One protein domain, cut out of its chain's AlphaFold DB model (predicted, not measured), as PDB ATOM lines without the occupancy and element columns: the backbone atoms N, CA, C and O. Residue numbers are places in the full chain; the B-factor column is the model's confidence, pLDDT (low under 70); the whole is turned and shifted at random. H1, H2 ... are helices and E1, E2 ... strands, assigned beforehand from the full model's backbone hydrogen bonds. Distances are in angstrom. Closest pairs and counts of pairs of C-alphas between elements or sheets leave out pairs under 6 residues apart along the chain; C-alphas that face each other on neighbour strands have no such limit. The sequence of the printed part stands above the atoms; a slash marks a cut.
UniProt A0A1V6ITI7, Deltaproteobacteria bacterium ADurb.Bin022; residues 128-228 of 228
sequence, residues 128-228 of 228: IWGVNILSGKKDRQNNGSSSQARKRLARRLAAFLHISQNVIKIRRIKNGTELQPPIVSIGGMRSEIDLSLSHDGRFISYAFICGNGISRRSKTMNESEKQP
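AT A GLANCE: This is residues 128 to 228 of the 228 residues of a protein of Deltaproteobacteria bacterium ADurb.Bin022 (UniProt A0A1V6ITI7). A long helix, H1, lies slantwise over one face of a three-stranded sheet, E1 E5 E4, and the hairpin of E2 and E3 packs on the E4 side of this body, with E3 next to the edge strand E4 and E2 next to H1. H2 leads away from E5 at one end of this body, and residues 222 to 228, of which 222 to 224 belong to H2, stick out free. The printed part has 101 residues with two named helices and five named strands, in the order E1 H1 E2 E3 E4 E5 H2, a mixed class; both sheets are antiparallel. It is only just loose, close to compact, with a radius of gyration of the C-alphas of 15.5 A and spans of 52 by 35 by 20 A.

HOW THE PARTS SIT: E1, residues 128 to 133, is the antiparallel neighbour of E5, residues 203 to 209, with N 128 and O 208 2.9 A apart, within hydrogen-bond range. H1, residues 145 to 161, is on this sheet at a height over the sheet of 9.0 A, two layers, a helix on one face of a sheet. On the local plane H1 and E1 stand at 39 degrees, slantwise to the strands. The closest C-alphas of H1 and E5 are those of Ala 149 and Ile 204, 5.9 A apart. E2, residues 168 to 175, comes closest to H1 at the C-alphas of Ile 170 and Arg 150, 6.2 A. E2 and E3, residues 178 to 186, form a hairpin, with N 171 and O 183 2.9 A apart. E3 bends by 53 degrees at residue 181. The closest C-alphas of E3 and E4, residues 194 to 200, are those of Pro 182 and Leu 195, 7.0 A. E4 and E5 form a second hairpin, with N 196 and O 207 2.8 A apart. H2, residues 212 to 224, is not on the three-stranded sheet; it is close to H1 but not clearly touching, with C-alphas 161 and 218 6.5 A apart. Every O i to N i+4 pair of H1 is within hydrogen-bond range, and 7 of 9 in H2.

IN THESE COORDINATES: E1 begins at C-alpha 128, (41.869, -12.444, -6.783), and spans 17.4 A. H1 spans 24.0 A from C-alpha 145, (35.515, -11.945, 12.479). E2 spans 22.2 A, E3 24.1 A, E4 21.2 A and E5 20.9 A. H2 spans 19.4 A and ends at C-alpha 224, (62.688, -14.778, -13.591).

THE WHOLE: The C-alphas of Thr 177 and Pro 228, the two farthest apart, are 56.4 A apart. The printed part has no cut, and the link from E1 to H1, 11 residues, is long. The mean pLDDT of the printed part is 80.4; residues 136 to 144 and 212 to 228 are under 70.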
ATOM      1  N   ILE A 128      41.499 -11.294  -7.601       93.06
ATOM      2  CA  ILE A 128      41.869 -12.444  -6.783       93.06
ATOM      3  C   ILE A 128      40.971 -12.458  -5.561       93.06
ATOM      4  O   ILE A 128      40.948 -11.516  -4.770       93.06
ATOM      5  N   TRP A 129      40.268 -13.563  -5.353       93.31
ATOM      6  CA  TRP A 129      39.324 -13.710  -4.254       93.31
ATOM      7  C   TRP A 129      39.492 -15.050  -3.537       93.31
ATOM      8  O   TRP A 129      40.267 -15.919  -3.941       93.31
ATOM      9  N   GLY A 130      38.817 -15.189  -2.401       90.62
ATOM     10  CA  GLY A 130      38.803 -16.425  -1.635       90.62
ATOM     11  C   GLY A 130      37.741 -16.422  -0.548       90.62
ATOM     12  O   GLY A 130      37.379 -15.374  -0.009       90.62
ATOM     13  N   VAL A 131      37.270 -17.621  -0.211       91.50
ATOM     14  CA  VAL A 131      36.360 -17.875   0.909       91.50
ATOM     15  C   VAL A 131      37.043 -18.841   1.871       91.50
ATOM     16  O   VAL A 131      37.593 -19.863   1.471       91.50
ATOM     17  N   ASN A 132      37.027 -18.518   3.158       89.38
ATOM     18  CA  ASN A 132      37.539 -19.362   4.224       89.38
ATOM     19  C   ASN A 132      36.415 -19.704   5.202       89.38
ATOM     20  O   ASN A 132      35.642 -18.838   5.609       89.38
ATOM     21  N   ILE A 133      36.381 -20.967   5.620       87.62
ATOM     22  CA  ILE A 133      35.482 -21.462   6.660       87.62
ATOM     23  C   ILE A 133      36.289 -21.586   7.949       87.62
ATOM     24  O   ILE A 133      37.341 -22.226   7.972       87.62
ATOM     25  N   LEU A 134      35.821 -20.959   9.021       83.12
ATOM     26  CA  LEU A 134      36.431 -21.085  10.339       83.12
ATOM     27  C   LEU A 134      35.981 -22.398  11.000       83.12
ATOM     28  O   LEU A 134      34.783 -22.668  11.101       83.12
ATOM     29  N   SER A 135      36.936 -23.220  11.450       73.75
ATOM     30  CA  SER A 135      36.666 -24.412  12.262       73.75
ATOM     31  C   SER A 135      36.314 -24.004  13.699       73.75
ATOM     32  O   SER A 135      36.947 -23.129  14.286       73.75
ATOM     33  N   GLY A 136      35.254 -24.589  14.261       60.62
ATOM     34  CA  GLY A 136      34.661 -24.120  15.516       60.62
ATOM     35  C   GLY A 136      35.227 -24.769  16.782       60.62
ATOM     36  O   GLY A 136      35.127 -25.982  16.939       60.62
ATOM     37  N   LYS A 137      35.717 -23.933  17.710       47.88
ATOM     38  CA  LYS A 137      35.406 -23.889  19.162       47.88
ATOM     39  C   LYS A 137      36.063 -22.611  19.739       47.88
ATOM     40  O   LYS A 137      37.282 -22.516  19.711       47.88
ATOM     41  N   LYS A 138      35.245 -21.678  20.274       44.41
ATOM     42  CA  LYS A 138      35.547 -20.267  20.672       44.41
ATOM     43  C   LYS A 138      35.807 -19.366  19.445       44.41
ATOM     44  O   LYS A 138      36.726 -19.615  18.689       44.41
ATOM     45  N   ASP A 139      34.955 -18.420  19.058       43.81
ATOM     46  CA  ASP A 139      34.422 -17.317  19.850       43.81
ATOM     47  C   ASP A 139      32.961 -17.029  19.484       43.81
ATOM     48  O   ASP A 139      32.647 -16.584  18.382       43.81
ATOM     49  N   ARG A 140      32.053 -17.189  20.453       42.56
ATOM     50  CA  ARG A 140      30.694 -16.616  20.402       42.56
ATOM     51  C   ARG A 140      30.700 -15.086  20.594       42.56
ATOM     52  O   ARG A 140      29.664 -14.494  20.864       42.56
ATOM     53  N   GLN A 141      31.860 -14.440  20.455       46.72
ATOM     54  CA  GLN A 141      31.993 -12.992  20.416       46.72
ATOM     55  C   GLN A 141      32.312 -12.563  18.987       46.72
ATOM     56  O   GLN A 141      33.393 -12.804  18.456       46.72
ATOM     57  N   ASN A 142      31.355 -11.858  18.394       49.59
ATOM     58  CA  ASN A 142      31.391 -11.258  17.059       49.59
ATOM     59  C   ASN A 142      32.571 -10.271  16.838       49.59
ATOM     60  O   ASN A 142      32.760  -9.744  15.745       49.59
ATOM     61  N   ASN A 143      33.397 -10.022  17.862       51.25
ATOM     62  CA  ASN A 143      34.491  -9.048  17.859       51.25
ATOM     63  C   ASN A 143      35.740  -9.507  17.075       51.25
ATOM     64  O   ASN A 143      36.620  -8.693  16.790       51.25
ATOM     65  N   GLY A 144      35.829 -10.787  16.688       63.97
ATOM     66  CA  GLY A 144      36.996 -11.352  15.997       63.97
ATOM     67  C   GLY A 144      36.898 -11.434  14.468       63.97
ATOM     68  O   GLY A 144      37.930 -11.392  13.798       63.97
ATOM     69  N   SER A 145      35.699 -11.529  13.886       75.31
ATOM     70  CA  SER A 145      35.515 -11.945  12.479       75.31
ATOM     71  C   SER A 145      36.156 -10.983  11.476       75.31
ATOM     72  O   SER A 145      36.892 -11.402  10.584       75.31
ATOM     73  N   SER A 146      35.993  -9.672  11.680       80.31
ATOM     74  CA  SER A 146      36.660  -8.655  10.853       80.31
ATOM     75  C   SER A 146      38.189  -8.671  11.005       80.31
ATOM     76  O   SER A 146      38.926  -8.422  10.047       80.31
ATOM     77  N   SER A 147      38.702  -8.962  12.205       84.75
ATOM     78  CA  SER A 147      40.145  -9.103  12.444       84.75
ATOM     79  C   SER A 147      40.698 -10.343  11.736       84.75
ATOM     80  O   SER A 147      41.714 -10.272  11.044       84.75
ATOM     81  N   GLN A 148      39.980 -11.465  11.819       86.75
ATOM     82  CA  GLN A 148      40.341 -12.703  11.137       86.75
ATOM     83  C   GLN A 148      40.301 -12.548   9.615       86.75
ATOM     84  O   GLN A 148      41.233 -12.994   8.948       86.75
ATOM     85  N   ALA A 149      39.298 -11.850   9.072       88.25
ATOM     86  CA  ALA A 149      39.200 -11.543   7.646       88.25
ATOM     87  C   ALA A 149      40.412 -10.752   7.154       88.25
ATOM     88  O   ALA A 149      41.086 -11.154   6.204       88.25
ATOM     89  N   ARG A 150      40.778  -9.693   7.882       91.94
ATOM     90  CA  ARG A 150      41.987  -8.911   7.596       91.94
ATOM     91  C   ARG A 150      43.260  -9.741   7.728       91.94
ATOM     92  O   ARG A 150      44.134  -9.631   6.879       91.94
ATOM     93  N   LYS A 151      43.376 -10.606   8.739       91.19
ATOM     94  CA  LYS A 151      44.546 -11.484   8.917       91.19
ATOM     95  C   LYS A 151      44.689 -12.488   7.769       91.19
ATOM     96  O   LYS A 151      45.804 -12.734   7.317       91.19
ATOM     97  N   ARG A 152      43.578 -13.067   7.300       91.62
ATOM     98  CA  ARG A 152      43.551 -14.001   6.162       91.62
ATOM     99  C   ARG A 152      43.938 -13.292   4.867       91.62
ATOM    100  O   ARG A 152      44.849 -13.764   4.193       91.62
ATOM    101  N   LEU A 153      43.345 -12.130   4.591       94.31
ATOM    102  CA  LEU A 153      43.703 -11.321   3.427       94.31
ATOM    103  C   LEU A 153      45.167 -10.857   3.478       94.31
ATOM    104  O   LEU A 153      45.877 -11.010   2.495       94.31
ATOM    105  N   ALA A 154      45.661 -10.377   4.623       95.19
ATOM    106  CA  ALA A 154      47.062  -9.971   4.766       95.19
ATOM    107  C   ALA A 154      48.034 -11.127   4.481       95.19
ATOM    108  O   ALA A 154      49.044 -10.919   3.818       95.19
ATOM    109  N   ARG A 155      47.722 -12.355   4.925       93.94
ATOM    110  CA  ARG A 155      48.507 -13.546   4.560       93.94
ATOM    111  C   ARG A 155      48.462 -13.839   3.066       93.94
ATOM    112  O   ARG A 155      49.492 -14.162   2.488       93.94
ATOM    113  N   ARG A 156      47.285 -13.725   2.441       94.56
ATOM    114  CA  ARG A 156      47.154 -13.945   0.997       94.56
ATOM    115  C   ARG A 156      47.943 -12.908   0.199       94.56
ATOM    116  O   ARG A 156      48.633 -13.294  -0.734       94.56
ATOM    117  N   LEU A 157      47.886 -11.638   0.592       95.06
ATOM    118  CA  LEU A 157      48.665 -10.558  -0.015       95.06
ATOM    119  C   LEU A 157      50.171 -10.761   0.177       95.06
ATOM    120  O   LEU A 157      50.919 -10.582  -0.771       95.06
ATOM    121  N   ALA A 158      50.610 -11.174   1.368       95.25
ATOM    122  CA  ALA A 158      52.016 -11.476   1.645       95.25
ATOM    123  C   ALA A 158      52.557 -12.558   0.702       95.25
ATOM    124  O   ALA A 158      53.597 -12.369   0.079       95.25
ATOM    125  N   ALA A 159      51.805 -13.654   0.551       93.50
ATOM    126  CA  ALA A 159      52.150 -14.733  -0.366       93.50
ATOM    127  C   ALA A 159      52.124 -14.282  -1.834       93.50
ATOM    128  O   ALA A 159      53.021 -14.628  -2.586       93.50
ATOM    129  N   PHE A 160      51.118 -13.500  -2.234       92.44
ATOM    130  CA  PHE A 160      50.974 -13.018  -3.610       92.44
ATOM    131  C   PHE A 160      52.065 -12.015  -4.019       92.44
ATOM    132  O   PHE A 160      52.500 -12.007  -5.163       92.44
ATOM    133  N   LEU A 161      52.497 -11.157  -3.094       91.69
ATOM    134  CA  LEU A 161      53.496 -10.116  -3.347       91.69
ATOM    135  C   LEU A 161      54.925 -10.555  -3.006       91.69
ATOM    136  O   LEU A 161      55.841  -9.759  -3.181       91.69
ATOM    137  N   HIS A 162      55.110 -11.768  -2.478       94.25
ATOM    138  CA  HIS A 162      56.395 -12.270  -1.983       94.25
ATOM    139  C   HIS A 162      57.052 -11.336  -0.947       94.25
ATOM    140  O   HIS A 162      58.258 -11.100  -0.959       94.25
ATOM    141  N   ILE A 163      56.253 -10.796  -0.018       95.06
ATOM    142  CA  ILE A 163      56.719  -9.915   1.067       95.06
ATOM    143  C   ILE A 163      56.292 -10.433   2.437       95.06
ATOM    144  O   ILE A 163      55.352 -11.214   2.576       95.06
ATOM    145  N   SER A 164      56.942  -9.940   3.492       95.38
ATOM    146  CA  SER A 164      56.551 -10.270   4.865       95.38
ATOM    147  C   SER A 164      55.144  -9.760   5.200       95.38
ATOM    148  O   SER A 164      54.812  -8.595   4.981       95.38
ATOM    149  N   GLN A 165      54.324 -10.593   5.844       94.75
ATOM    150  CA  GLN A 165      53.007 -10.174   6.339       94.75
ATOM    151  C   GLN A 165      53.098  -8.974   7.305       94.75
ATOM    152  O   GLN A 165      52.168  -8.172   7.384       94.75
ATOM    153  N   ASN A 166      54.210  -8.821   8.031       94.81
ATOM    154  CA  ASN A 166      54.369  -7.779   9.050       94.81
ATOM    155  C   ASN A 166      54.336  -6.362   8.471       94.81
ATOM    156  O   ASN A 166      53.893  -5.435   9.161       94.81
ATOM    157  N   VAL A 167      54.749  -6.207   7.207       96.12
ATOM    158  CA  VAL A 167      54.745  -4.915   6.512       96.12
ATOM    159  C   VAL A 167      53.375  -4.555   5.937       96.12
ATOM    160  O   VAL A 167      53.186  -3.416   5.521       96.12
ATOM    161  N   ILE A 168      52.413  -5.488   5.944       96.50
ATOM    162  CA  ILE A 168      51.057  -5.290   5.424       96.50
ATOM    163  C   ILE A 168      50.119  -4.911   6.569       96.50
ATOM    164  O   ILE A 168      49.951  -5.655   7.541       96.50
ATOM    165  N   LYS A 169      49.442  -3.769   6.442       95.81
ATOM    166  CA  LYS A 169      48.395  -3.337   7.376       95.81
ATOM    167  C   LYS A 169      47.102  -3.078   6.618       95.81
ATOM    168  O   LYS A 169      47.086  -2.322   5.657       95.81
ATOM    169  N   ILE A 170      46.006  -3.674   7.089       95.38
ATOM    170  CA  ILE A 170      44.659  -3.442   6.550       95.38
ATOM    171  C   ILE A 170      43.833  -2.721   7.610       95.38
ATOM    172  O   ILE A 170      43.617  -3.241   8.713       95.38
ATOM    173  N   ARG A 171      43.374  -1.512   7.296       91.62
ATOM    174  CA  ARG A 171      42.703  -0.613   8.244       91.62
ATOM    175  C   ARG A 171      41.437  -0.035   7.632       91.62
ATOM    176  O   ARG A 171      41.368   0.160   6.430       91.62
ATOM    177  N   ARG A 172      40.441   0.251   8.469       89.81
ATOM    178  CA  ARG A 172      39.294   1.092   8.101       89.81
ATOM    179  C   ARG A 172      39.471   2.423   8.805       89.81
ATOM    180  O   ARG A 172      39.777   2.432   9.997       89.81
ATOM    181  N   ILE A 173      39.314   3.509   8.066       86.69
ATOM    182  CA  ILE A 173      39.350   4.862   8.620       86.69
ATOM    183  C   ILE A 173      37.922   5.223   9.032       86.69
ATOM    184  O   ILE A 173      36.972   4.866   8.337       86.69
ATOM    185  N   LYS A 174      37.756   5.883  10.177       87.12
ATOM    186  CA  LYS A 174      36.456   6.407  10.598       87.12
ATOM    187  C   LYS A 174      36.298   7.819  10.036       87.12
ATOM    188  O   LYS A 174      37.202   8.630  10.212       87.12
ATOM    189  N   ASN A 175      35.180   8.094   9.375       82.25
ATOM    190  CA  ASN A 175      34.787   9.432   8.948       82.25
ATOM    191  C   ASN A 175      33.452   9.771   9.623       82.25
ATOM    192  O   ASN A 175      32.436   9.133   9.344       82.25
ATOM    193  N   GLY A 176      33.473  10.694  10.586       85.56
ATOM    194  CA  GLY A 176      32.332  10.935  11.471       85.56
ATOM    195  C   GLY A 176      31.947   9.676  12.257       85.56
ATOM    196  O   GLY A 176      32.751   9.130  13.016       85.56
ATOM    197  N   THR A 177      30.714   9.197  12.078       83.25
ATOM    198  CA  THR A 177      30.204   7.953  12.683       83.25
ATOM    199  C   THR A 177      30.416   6.718  11.803       83.25
ATOM    200  O   THR A 177      30.323   5.596  12.305       83.25
ATOM    201  N   GLU A 178      30.760   6.894  10.524       83.44
ATOM    202  CA  GLU A 178      30.835   5.816   9.540       83.44
ATOM    203  C   GLU A 178      32.262   5.263   9.408       83.44
ATOM    204  O   GLU A 178      33.250   5.995   9.314       83.44
ATOM    205  N   LEU A 179      32.387   3.936   9.361       85.00
ATOM    206  CA  LEU A 179      33.643   3.284   9.001       85.00
ATOM    207  C   LEU A 179      33.754   3.180   7.479       85.00
ATOM    208  O   LEU A 179      32.984   2.464   6.840       85.00
ATOM    209  N   GLN A 180      34.780   3.798   6.915       87.88
ATOM    210  CA  GLN A 180      35.058   3.755   5.484       87.88
ATOM    211  C   GLN A 180      35.505   2.356   5.024       87.88
ATOM    212  O   GLN A 180      35.871   1.509   5.862       87.88
ATOM    213  N   PRO A 181      35.468   2.079   3.707       88.88
ATOM    214  CA  PRO A 181      36.011   0.852   3.144       88.88
ATOM    215  C   PRO A 181      37.454   0.589   3.612       88.88
ATOM    216  O   PRO A 181      38.214   1.526   3.879       88.88
ATOM    217  N   PRO A 182      37.841  -0.685   3.785       92.56
ATOM    218  CA  PRO A 182      39.178  -1.026   4.241       92.56
ATOM    219  C   PRO A 182      40.236  -0.675   3.187       92.56
ATOM    220  O   PRO A 182      40.069  -0.959   2.008       92.56
ATOM    221  N   ILE A 183      41.348  -0.110   3.647       92.81
ATOM    222  CA  ILE A 183      42.523   0.233   2.845       92.81
ATOM    223  C   ILE A 183      43.712  -0.624   3.267       92.81
ATOM    224  O   ILE A 183      43.805  -1.042   4.428       92.81
ATOM    225  N   VAL A 184      44.642  -0.848   2.343       95.25
ATOM    226  CA  VAL A 184      45.907  -1.532   2.613       95.25
ATOM    227  C   VAL A 184      47.082  -0.565   2.520       95.25
ATOM    228  O   VAL A 184      47.180   0.254   1.607       95.25
ATOM    229  N   SER A 185      47.988  -0.672   3.487       95.12
ATOM    230  CA  SER A 185      49.312  -0.071   3.424       95.12
ATOM    231  C   SER A 185      50.402  -1.136   3.493       95.12
ATOM    232  O   SER A 185      50.255  -2.153   4.178       95.12
ATOM    233  N   ILE A 186      51.489  -0.898   2.758       94.94
ATOM    234  CA  ILE A 186      52.667  -1.760   2.665       94.94
ATOM    235  C   ILE A 186      53.881  -0.914   3.047       94.94
ATOM    236  O   ILE A 186      54.109   0.140   2.459       94.94
ATOM    237  N   GLY A 187      54.626  -1.331   4.073       93.12
ATOM    238  CA  GLY A 187      55.789  -0.573   4.557       93.12
ATOM    239  C   GLY A 187      55.435   0.833   5.060       93.12
ATOM    240  O   GLY A 187      56.251   1.739   4.988       93.12
ATOM    241  N   GLY A 188      54.196   1.038   5.522       91.56
ATOM    242  CA  GLY A 188      53.696   2.340   5.977       91.56
ATOM    243  C   GLY A 188      53.052   3.203   4.888       91.56
ATOM    244  O   GLY A 188      52.255   4.074   5.221       91.56
ATOM    245  N   MET A 189      53.287   2.917   3.604       92.50
ATOM    246  CA  MET A 189      52.695   3.668   2.493       92.50
ATOM    247  C   MET A 189      51.369   3.062   2.043       92.50
ATOM    248  O   MET A 189      51.226   1.838   1.995       92.50
ATOM    249  N   ARG A 190      50.389   3.903   1.694       92.19
ATOM    250  CA  ARG A 190      49.137   3.438   1.080       92.19
ATOM    251  C   ARG A 190      49.454   2.732  -0.243       92.19
ATOM    252  O   ARG A 190      50.212   3.251  -1.051       92.19
ATOM    253  N   SER A 191      48.874   1.553  -0.442       93.31
ATOM    254  CA  SER A 191      49.032   0.771  -1.670       93.31
ATOM    255  C   SER A 191      47.875   1.032  -2.642       93.31
ATOM    256  O   SER A 191      46.771   1.372  -2.219       93.31
ATOM    257  N   GLU A 192      48.132   0.843  -3.939       92.31
ATOM    258  CA  GLU A 192      47.123   0.866  -5.013       92.31
ATOM    259  C   GLU A 192      46.252  -0.399  -5.062       92.31
ATOM    260  O   GLU A 192      45.416  -0.547  -5.948       92.31
ATOM    261  N   ILE A 193      46.469  -1.356  -4.158       94.31
ATOM    262  CA  ILE A 193      45.623  -2.544  -4.069       94.31
ATOM    263  C   ILE A 193      44.255  -2.130  -3.532       94.31
ATOM    264  O   ILE A 193      44.140  -1.691  -2.383       94.31
ATOM    265  N   ASP A 194      43.219  -2.325  -4.342       94.06
ATOM    266  CA  ASP A 194      41.842  -2.236  -3.873       94.06
ATOM    267  C   ASP A 194      41.380  -3.600  -3.355       94.06
ATOM    268  O   ASP A 194      41.723  -4.645  -3.908       94.06
ATOM    269  N   LEU A 195      40.618  -3.605  -2.260       95.12
ATOM    270  CA  LEU A 195      40.188  -4.832  -1.597       95.12
ATOM    271  C   LEU A 195      38.782  -4.740  -1.018       95.12
ATOM    272  O   LEU A 195      38.307  -3.687  -0.597       95.12
ATOM    273  N   SER A 196      38.112  -5.879  -0.944       94.88
ATOM    274  CA  SER A 196      36.816  -6.034  -0.298       94.88
ATOM    275  C   SER A 196      36.865  -7.200   0.679       94.88
ATOM    276  O   SER A 196      37.556  -8.194   0.453       94.88
ATOM    277  N   LEU A 197      36.141  -7.066   1.786       93.62
ATOM    278  CA  LEU A 197      36.008  -8.088   2.818       93.62
ATOM    279  C   LEU A 197      34.523  -8.315   3.104       93.62
ATOM    280  O   LEU A 197      33.727  -7.369   3.119       93.62
ATOM    281  N   SER A 198      34.162  -9.565   3.372       92.06
ATOM    282  CA  SER A 198      32.847  -9.928   3.894       92.06
ATOM    283  C   SER A 198      32.980 -11.028   4.939       92.06
ATOM    284  O   SER A 198      33.964 -11.769   4.963       92.06
ATOM    285  N   HIS A 199      31.991 -11.137   5.817       90.31
ATOM    286  CA  HIS A 199      31.851 -12.286   6.697       90.31
ATOM    287  C   HIS A 199      30.377 -12.545   6.987       90.31
ATOM    288  O   HIS A 199      29.590 -11.606   7.079       90.31
ATOM    289  N   ASP A 200      30.035 -13.808   7.184       88.12
ATOM    290  CA  ASP A 200      28.724 -14.239   7.652       88.12
ATOM    291  C   ASP A 200      28.878 -15.529   8.462       88.12
ATOM    292  O   ASP A 200      29.431 -16.522   7.983       88.12
ATOM    293  N   GLY A 201      28.464 -15.496   9.729       87.69
ATOM    294  CA  GLY A 201      28.707 -16.576  10.683       87.69
ATOM    295  C   GLY A 201      30.169 -17.049  10.683       87.69
ATOM    296  O   GLY A 201      31.084 -16.317  11.059       87.69
ATOM    297  N   ARG A 202      30.388 -18.300  10.257       87.56
ATOM    298  CA  ARG A 202      31.716 -18.942  10.175       87.56
ATOM    299  C   ARG A 202      32.465 -18.681   8.864       87.56
ATOM    300  O   ARG A 202      33.590 -19.157   8.711       87.56
ATOM    301  N   PHE A 203      31.830 -18.022   7.905       90.31
ATOM    302  CA  PHE A 203      32.382 -17.768   6.585       90.31
ATOM    303  C   PHE A 203      33.025 -16.390   6.549       90.31
ATOM    304  O   PHE A 203      32.465 -15.401   7.016       90.31
ATOM    305  N   ILE A 204      34.214 -16.329   5.967       92.19
ATOM    306  CA  ILE A 204      34.953 -15.101   5.706       92.19
ATOM    307  C   ILE A 204      35.317 -15.100   4.234       92.19
ATOM    308  O   ILE A 204      35.793 -16.112   3.728       92.19
ATOM    309  N   SER A 205      35.161 -13.967   3.563       93.12
ATOM    310  CA  SER A 205      35.628 -13.801   2.194       93.12
ATOM    311  C   SER A 205      36.464 -12.545   2.019       93.12
ATOM    312  O   SER A 205      36.353 -11.567   2.768       93.12
ATOM    313  N   TYR A 206      37.320 -12.593   1.007       94.25
ATOM    314  CA  TYR A 206      38.089 -11.458   0.540       94.25
ATOM    315  C   TYR A 206      38.122 -11.432  -0.985       94.25
ATOM    316  O   TYR A 206      38.045 -12.475  -1.630       94.25
ATOM    317  N   ALA A 207      38.296 -10.239  -1.538       95.00
ATOM    318  CA  ALA A 207      38.659 -10.012  -2.930       95.00
ATOM    319  C   ALA A 207      39.658  -8.854  -2.989       95.00
ATOM    320  O   ALA A 207      39.585  -7.950  -2.153       95.00
ATOM    321  N   PHE A 208      40.585  -8.877  -3.939       95.00
ATOM    322  CA  PHE A 208      41.467  -7.753  -4.219       95.00
ATOM    323  C   PHE A 208      41.866  -7.695  -5.692       95.00
ATOM    324  O   PHE A 208      41.941  -8.719  -6.370       95.00
ATOM    325  N   ILE A 209      42.144  -6.481  -6.148       92.38
ATOM    326  CA  ILE A 209      42.725  -6.168  -7.454       92.38
ATOM    327  C   ILE A 209      43.979  -5.328  -7.230       92.38
ATOM    328  O   ILE A 209      44.076  -4.564  -6.268       92.38
ATOM    329  N   CYS A 210      44.966  -5.489  -8.102       88.69
ATOM    330  CA  CYS A 210      46.192  -4.707  -8.042       88.69
ATOM    331  C   CYS A 210      46.120  -3.544  -9.026       88.69
ATOM    332  O   CYS A 210      45.769  -3.748 -10.185       88.69
ATOM    333  N   GLY A 211      46.546  -2.355  -8.592       79.00
ATOM    334  CA  GLY A 211      46.853  -1.267  -9.514       79.00
ATOM    335  C   GLY A 211      47.891  -1.685 -10.564       79.00
ATOM    336  O   GLY A 211      48.707  -2.594 -10.344       79.00
ATOM    337  N   ASN A 212      47.868  -1.008 -11.713       65.44
ATOM    338  CA  ASN A 212      48.684  -1.339 -12.885       65.44
ATOM    339  C   ASN A 212      50.193  -1.448 -12.575       65.44
ATOM    340  O   ASN A 212      50.888  -2.250 -13.204       65.44
ATOM    341  N   GLY A 213      50.708  -0.701 -11.589       59.56
ATOM    342  CA  GLY A 213      52.119  -0.753 -11.187       59.56
ATOM    343  C   GLY A 213      52.524  -2.019 -10.418       59.56
ATOM    344  O   GLY A 213      53.667  -2.468 -10.519       59.56
ATOM    345  N   ILE A 214      51.598  -2.634  -9.677       61.94
ATOM    346  CA  ILE A 214      51.871  -3.793  -8.807       61.94
ATOM    347  C   ILE A 214      51.764  -5.106  -9.592       61.94
ATOM    348  O   ILE A 214      52.593  -6.001  -9.419       61.94
ATOM    349  N   SER A 215      50.800  -5.195 -10.515       57.97
ATOM    350  CA  SER A 215      50.603  -6.375 -11.369       57.97
ATOM    351  C   SER A 215      51.856  -6.704 -12.200       57.97
ATOM    352  O   SER A 215      52.269  -7.864 -12.276       57.97
ATOM    353  N   ARG A 216      52.556  -5.683 -12.723       52.62
ATOM    354  CA  ARG A 216      53.798  -5.861 -13.503       52.62
ATOM    355  C   ARG A 216      54.941  -6.484 -12.695       52.62
ATOM    356  O   ARG A 216      55.578  -7.398 -13.202       52.62
ATOM    357  N   ARG A 217      55.156  -6.066 -11.437       54.72
ATOM    358  CA  ARG A 217      56.223  -6.620 -10.572       54.72
ATOM    359  C   ARG A 217      56.009  -8.098 -10.239       54.72
ATOM    360  O   ARG A 217      56.972  -8.859 -10.211       54.72
ATOM    361  N   SER A 218      54.753  -8.506 -10.033       52.16
ATOM    362  CA  SER A 218      54.413  -9.914  -9.779       52.16
ATOM    363  C   SER A 218      54.609 -10.809 -11.011       52.16
ATOM    364  O   SER A 218      55.048 -11.947 -10.876       52.16
ATOM    365  N   LYS A 219      54.359 -10.287 -12.225       51.41
ATOM    366  CA  LYS A 219      54.619 -11.018 -13.476       51.41
ATOM    367  C   LYS A 219      56.115 -11.179 -13.746       51.41
ATOM    368  O   LYS A 219      56.545 -12.287 -14.037       51.41
ATOM    369  N   THR A 220      56.908 -10.121 -13.561       47.09
ATOM    370  CA  THR A 220      58.364 -10.184 -13.775       47.09
ATOM    371  C   THR A 220      59.074 -11.145 -12.822       47.09
ATOM    372  O   THR A 220      60.012 -11.807 -13.244       47.09
ATOM    373  N   MET A 221      58.618 -11.276 -11.567       46.28
ATOM    374  CA  MET A 221      59.207 -12.234 -10.615       46.28
ATOM    375  C   MET A 221      58.899 -13.698 -10.974       46.28
ATOM    376  O   MET A 221      59.778 -14.547 -10.860       46.28
ATOM    377  N   ASN A 222      57.695 -13.983 -11.487       47.28
ATOM    378  CA  ASN A 222      57.318 -15.325 -11.952       47.28
ATOM    379  C   ASN A 222      58.022 -15.742 -13.258       47.28
ATOM    380  O   ASN A 222      58.148 -16.937 -13.525       47.28
ATOM    381  N   GLU A 223      58.456 -14.791 -14.088       45.78
ATOM    382  CA  GLU A 223      59.228 -15.081 -15.306       45.78
ATOM    383  C   GLU A 223      60.726 -15.273 -15.016       45.78
ATOM    384  O   GLU A 223      61.357 -16.114 -15.653       45.78
ATOM    385  N   SER A 224      61.285 -14.596 -14.005       44.44
ATOM    386  CA  SER A 224      62.688 -14.778 -13.591       44.44
ATOM    387  C   SER A 224      62.989 -16.103 -12.872       44.44
ATOM    388  O   SER A 224      64.150 -16.479 -12.786       44.44
ATOM    389  N   GLU A 225      61.976 -16.837 -12.393       46.06
ATOM    390  CA  GLU A 225      62.138 -18.189 -11.814       46.06
ATOM    391  C   GLU A 225      61.938 -19.321 -12.847       46.06
ATOM    392  O   GLU A 225      61.915 -20.499 -12.492       46.06
ATOM    393  N   LYS A 226      61.797 -18.989 -14.140       43.19
ATOM    394  CA  LYS A 226      61.601 -19.952 -15.240       43.19
ATOM    395  C   LYS A 226      62.748 -19.996 -16.258       43.19
ATOM    396  O   LYS A 226      62.509 -20.308 -17.424       43.19
ATOM    397  N   GLN A 227      63.983 -19.727 -15.846       33.94
ATOM    398  CA  GLN A 227      65.152 -20.049 -16.670       33.94
ATOM    399  C   GLN A 227      65.987 -21.152 -16.000       33.94
ATOM    400  O   GLN A 227      66.236 -21.038 -14.799       33.94
ATOM    401  N   PRO A 228      66.320 -22.238 -16.730       45.69
ATOM    402  CA  PRO A 228      67.119 -23.350 -16.216       45.69
ATOM    403  C   PRO A 228      68.574 -22.957 -15.938       45.69
ATOM    404  O   PRO A 228      69.074 -22.020 -16.602       45.69
TER     405      PRO A 228